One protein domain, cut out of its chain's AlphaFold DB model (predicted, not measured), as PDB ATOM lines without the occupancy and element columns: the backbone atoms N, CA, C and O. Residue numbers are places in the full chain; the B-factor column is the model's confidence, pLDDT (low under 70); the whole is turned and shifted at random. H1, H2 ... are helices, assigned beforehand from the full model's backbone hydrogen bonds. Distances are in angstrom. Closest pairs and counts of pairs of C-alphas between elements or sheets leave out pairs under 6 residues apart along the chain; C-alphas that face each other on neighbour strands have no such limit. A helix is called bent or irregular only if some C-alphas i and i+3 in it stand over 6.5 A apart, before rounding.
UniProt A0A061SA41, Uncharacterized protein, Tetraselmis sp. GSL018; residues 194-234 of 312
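This is residues 194 to 234 of the 312 residues of an uncharacterized protein of Tetraselmis sp. GSL018 (UniProt A0A061SA41). The chain makes a loose, open loop: H2, the longest helix, forms one side, and residues 198 to 203 with the short H1 form the other. Residues 208 to 213 stand free at the turn, and H3 with the tail to residue 234 extends the opposite end. The printed part has 41 residues with three named helices, H1, H2 and H3 in chain order, and no named strand; the class is all helix. It is loose, with a radius of gyration of the C-alphas of 11.6 A, and a rod spanning 40 by 18 by 11 A.

H2, residues 209 to 221, measures 19.5 A from C-alpha 209 at (113.046, 200.698, 120.415) to C-alpha 221 at (114.912, 187.050, 134.160). It is irregular: C-alphas 210 and 213 are 7.4 A apart. H1, residues 204 to 207, measures 5.5 A. H3, residues 226 to 230, measures 6.0 A and ends with C-alpha 230 at (103.614, 174.014, 131.276).

H2, with residues 212 to 215 alone, only just touches H1, and only at the corner by their link, with 3 pairs of C-alphas within 8 A; the closest C-alphas, of Phe 206 and Arg 215, are 6.5 A apart. H3 is apart from H1 and H2. H3 has its O i to N i+4 pair within hydrogen-bond range, H2 has 5 of 9, and H1 is too short for one.

The C-alphas farthest apart, of Ser 209 and Thr 234, are 39.9 A apart. The printed part has no cut, and both links between helices are tight. Mean pLDDT of the printed part is 73.4; residues 194 to 197, 223 to 224, 226 and 229 to 233 are under 70.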
ATOM      1  N   ASP A 194      99.612 181.787 126.223       64.88
ATOM      2  CA  ASP A 194      99.720 183.220 125.934       64.88
ATOM      3  C   ASP A 194      99.697 184.079 127.214       64.88
ATOM      4  O   ASP A 194      99.995 185.272 127.185       64.88
ATOM      5  N   PHE A 195      99.396 183.469 128.368       62.25
ATOM      6  CA  PHE A 195      99.420 184.122 129.684       62.25
ATOM      7  C   PHE A 195     100.801 184.177 130.322       62.25
ATOM      8  O   PHE A 195     101.032 184.961 131.248       62.25
ATOM      9  N   CYS A 196     101.711 183.325 129.863       67.69
ATOM     10  CA  CYS A 196     103.060 183.245 130.384       67.69
ATOM     11  C   CYS A 196     104.003 183.826 129.347       67.69
ATOM     12  O   CYS A 196     104.190 183.233 128.296       67.69
ATOM     13  N   VAL A 197     104.628 184.960 129.657       68.56
ATOM     14  CA  VAL A 197     105.757 185.435 128.860       68.56
ATOM     15  C   VAL A 197     106.972 184.585 129.225       68.56
ATOM     16  O   VAL A 197     107.383 184.532 130.382       68.56
ATOM     17  N   THR A 198     107.528 183.915 128.233       76.19
ATOM     18  CA  THR A 198     108.743 183.097 128.254       76.19
ATOM     19  C   THR A 198     109.739 183.689 127.259       76.19
ATOM     20  O   THR A 198     109.424 184.668 126.582       76.19
ATOM     21  N   GLN A 199     110.937 183.112 127.132       75.25
ATOM     22  CA  GLN A 199     111.866 183.531 126.071       75.25
ATOM     23  C   GLN A 199     111.309 183.291 124.662       75.25
ATOM     24  O   GLN A 199     111.682 183.998 123.731       75.25
ATOM     25  N   GLU A 200     110.420 182.310 124.515       76.50
ATOM     26  CA  GLU A 200     109.936 181.817 123.225       76.50
ATOM     27  C   GLU A 200     108.703 182.577 122.719       76.50
ATOM     28  O   GLU A 200     108.430 182.571 121.523       76.50
ATOM     29  N   ASN A 201     107.974 183.262 123.603       76.25
ATOM     30  CA  ASN A 201     106.745 183.992 123.269       76.25
ATOM     31  C   ASN A 201     106.743 185.428 123.814       76.25
ATOM     32  O   ASN A 201     105.708 185.956 124.224       76.25
ATOM     33  N   ILE A 202     107.913 186.078 123.816       77.12
ATOM     34  CA  ILE A 202     108.008 187.506 124.124       77.12
ATOM     35  C   ILE A 202     107.128 188.271 123.124       77.12
ATOM     36  O   ILE A 202     107.359 188.171 121.919       77.12
ATOM     37  N   PRO A 203     106.135 189.053 123.586       76.25
ATOM     38  CA  PRO A 203     105.283 189.808 122.680       76.25
ATOM     39  C   PRO A 203     106.100 190.747 121.787       76.25
ATOM     40  O   PRO A 203     106.947 191.485 122.289       76.25
ATOM     41  N   GLY A 204     105.800 190.795 120.486       77.06
ATOM     42  CA  GLY A 204     106.572 191.589 119.515       77.06
ATOM     43  C   GLY A 204     106.649 193.090 119.828       77.06
ATOM     44  O   GLY A 204     107.570 193.774 119.392       77.06
ATOM     45  N   TYR A 205     105.748 193.634 120.658       73.56
ATOM     46  CA  TYR A 205     105.867 195.022 121.116       73.56
ATOM     47  C   TYR A 205     107.112 195.272 121.989       73.56
ATOM     48  O   TYR A 205     107.521 196.424 122.125       73.56
ATOM     49  N   PHE A 206     107.741 194.237 122.560       74.12
ATOM     50  CA  PHE A 206     109.033 194.352 123.249       74.12
ATOM     51  C   PHE A 206     110.205 194.621 122.299       74.12
ATOM     52  O   PHE A 206     111.256 195.067 122.764       74.12
ATOM     53  N   ASP A 207     110.031 194.400 120.995       75.88
ATOM     54  CA  ASP A 207     111.036 194.733 119.983       75.88
ATOM     55  C   ASP A 207     110.991 196.217 119.580       75.88
ATOM     56  O   ASP A 207     111.888 196.706 118.893       75.88
ATOM     57  N   LEU A 208     109.991 196.980 120.047       80.00
ATOM     58  CA  LEU A 208     109.969 198.429 119.857       80.00
ATOM     59  C   LEU A 208     111.158 199.072 120.589       80.00
ATOM     60  O   LEU A 208     111.419 198.791 121.759       80.00
ATOM     61  N   SER A 209     111.831 200.018 119.926       81.88
ATOM     62  CA  SER A 209     113.046 200.698 120.415       81.88
ATOM     63  C   SER A 209     112.916 201.272 121.830       81.88
ATOM     64  O   SER A 209     113.861 201.213 122.617       81.88
ATOM     65  N   ARG A 210     111.723 201.750 122.205       84.31
ATOM     66  CA  ARG A 210     111.421 202.257 123.556       84.31
ATOM     67  C   ARG A 210     111.578 201.214 124.674       84.31
ATOM     68  O   ARG A 210     111.733 201.598 125.831       84.31
ATOM     69  N   TYR A 211     111.512 199.922 124.349       77.12
ATOM     70  CA  TYR A 211     111.657 198.813 125.297       77.12
ATOM     71  C   TYR A 211     113.015 198.111 125.207       77.12
ATOM     72  O   TYR A 211     113.327 197.311 126.089       77.12
ATOM     73  N   ALA A 212     113.860 198.455 124.229       79.56
ATOM     74  CA  ALA A 212     115.190 197.867 124.056       79.56
ATOM     75  C   ALA A 212     116.057 197.874 125.339       79.56
ATOM     76  O   ALA A 212     116.644 196.834 125.641       79.56
ATOM     77  N   PRO A 213     116.082 198.945 126.170       81.06
ATOM     78  CA  PRO A 213     116.861 198.946 127.416       81.06
ATOM     79  C   PRO A 213     116.345 197.950 128.466       81.06
ATOM     80  O   PRO A 213     117.096 197.481 129.319       81.06
ATOM     81  N   PHE A 214     115.048 197.635 128.429       78.69
ATOM     82  CA  PHE A 214     114.403 196.719 129.369       78.69
ATOM     83  C   PHE A 214     114.419 195.276 128.866       78.69
ATOM     84  O   PHE A 214     114.429 194.354 129.679       78.69
ATOM     85  N   ARG A 215     114.472 195.080 127.544       76.94
ATOM     86  CA  ARG A 215     114.453 193.777 126.874       76.94
ATOM     87  C   ARG A 215     115.547 192.856 127.393       76.94
ATOM     88  O   ARG A 215     115.237 191.772 127.868       76.94
ATOM     89  N   GLU A 216     116.803 193.303 127.412       78.06
ATOM     90  CA  GLU A 216     117.902 192.467 127.917       78.06
ATOM     91  C   GLU A 216     117.728 192.082 129.389       78.06
ATOM     92  O   GLU A 216     118.045 190.961 129.787       78.06
ATOM     93  N   ARG A 217     117.217 193.003 130.213       79.12
ATOM     94  CA  ARG A 217     116.999 192.749 131.641       79.12
ATOM     95  C   ARG A 217     115.872 191.742 131.859       79.12
ATOM     96  O   ARG A 217     116.020 190.859 132.697       79.12
ATOM     97  N   ILE A 218     114.791 191.862 131.092       74.75
ATOM     98  CA  ILE A 218     113.636 190.960 131.138       74.75
ATOM     99  C   ILE A 218     114.024 189.581 130.604       74.75
ATOM    100  O   ILE A 218     113.802 188.593 131.289       74.75
ATOM    101  N   MET A 219     114.706 189.496 129.458       75.38
ATOM    102  CA  MET A 219     115.159 188.222 128.884       75.38
ATOM    103  C   MET A 219     116.071 187.433 129.831       75.38
ATOM    104  O   MET A 219     115.954 186.217 129.923       75.38
ATOM    105  N   ARG A 220     116.944 188.112 130.591       76.75
ATOM    106  CA  ARG A 220     117.781 187.455 131.614       76.75
ATOM    107  C   ARG A 220     116.975 186.905 132.795       76.75
ATOM    108  O   ARG A 220     117.459 186.007 133.475       76.75
ATOM    109  N   GLN A 221     115.801 187.471 133.071       74.94
ATOM    110  CA  GLN A 221     114.912 187.050 134.160       74.94
ATOM    111  C   GLN A 221     113.905 185.986 133.719       74.94
ATOM    112  O   GLN A 221     113.480 185.171 134.533       74.94
ATOM    113  N   LEU A 222     113.553 185.965 132.437       73.31
ATOM    114  CA  LEU A 222     112.774 184.904 131.816       73.31
ATOM    115  C   LEU A 222     113.700 183.712 131.553       73.31
ATOM    116  O   LEU A 222     114.121 183.501 130.428       73.31
ATOM    117  N   SER A 223     114.108 182.969 132.583       66.75
ATOM    118  CA  SER A 223     114.937 181.765 132.396       66.75
ATOM    119  C   SER A 223     114.120 180.507 132.108       66.75
ATOM    120  O   SER A 223     114.699 179.485 131.764       66.75
ATOM    121  N   ALA A 224     112.801 180.566 132.305       68.06
ATOM    122  CA  ALA A 224     111.907 179.436 132.102       68.06
ATOM    123  C   ALA A 224     111.515 179.321 130.624       68.06
ATOM    124  O   ALA A 224     111.073 180.301 130.013       68.06
ATOM    125  N   THR A 225     111.668 178.120 130.077       73.88
ATOM    126  CA  THR A 225     111.106 177.738 128.775       73.88
ATOM    127  C   THR A 225     109.589 177.538 128.884       73.88
ATOM    128  O   THR A 225     109.039 177.462 129.989       73.88
ATOM    129  N   LEU A 226     108.881 177.455 127.749       68.25
ATOM    130  CA  LEU A 226     107.463 177.064 127.757       68.25
ATOM    131  C   LEU A 226     107.279 175.665 128.353       68.25
ATOM    132  O   LEU A 226     106.322 175.433 129.094       68.25
ATOM    133  N   ASP A 227     108.223 174.762 128.098       71.00
ATOM    134  CA  ASP A 227     108.210 173.424 128.678       71.00
ATOM    135  C   ASP A 227     108.395 173.461 130.198       71.00
ATOM    136  O   ASP A 227     107.645 172.806 130.920       71.00
ATOM    137  N   ASP A 228     109.279 174.309 130.725       71.25
ATOM    138  CA  ASP A 228     109.405 174.488 132.178       71.25
ATOM    139  C   ASP A 228     108.123 175.063 132.806       71.25
ATOM    140  O   ASP A 228     107.776 174.738 133.946       71.25
ATOM    141  N   ALA A 229     107.412 175.928 132.074       69.44
ATOM    142  CA  ALA A 229     106.199 176.587 132.551       69.44
ATOM    143  C   ALA A 229     104.964 175.667 132.535       69.44
ATOM    144  O   ALA A 229     104.141 175.742 133.450       69.44
ATOM    145  N   PHE A 230     104.830 174.804 131.521       67.06
ATOM    146  CA  PHE A 230     103.614 174.014 131.276       67.06
ATOM    147  C   PHE A 230     103.797 172.498 131.404       67.06
ATOM    148  O   PHE A 230     102.818 171.792 131.644       67.06
ATOM    149  N   HIS A 231     105.022 171.992 131.289       64.88
ATOM    150  CA  HIS A 231     105.356 170.568 131.369       64.88
ATOM    151  C   HIS A 231     106.102 170.209 132.659       64.88
ATOM    152  O   HIS A 231     106.828 169.216 132.716       64.88
ATOM    153  N   GLY A 232     105.864 170.977 133.733       63.97
ATOM    154  CA  GLY A 232     106.266 170.591 135.083       63.97
ATOM    155  C   GLY A 232     105.894 169.121 135.367       63.97
ATOM    156  O   GLY A 232     104.823 168.677 134.952       63.97
ATOM    157  N   PRO A 233     106.763 168.349 136.046       57.41
ATOM    158  CA  PRO A 233     106.869 166.894 135.867       57.41
ATOM    159  C   PRO A 233     105.669 166.036 136.304       57.41
ATOM    160  O   PRO A 233     105.735 164.817 136.175       57.41
ATOM    161  N   THR A 234     104.567 166.612 136.784       73.25
ATOM    162  CA  THR A 234     103.376 165.853 137.191       73.25
ATOM    163  C   THR A 234     102.115 166.724 137.166       73.25
ATOM    164  O   THR A 234     102.146 167.815 137.746       73.25
TER     165      THR A 234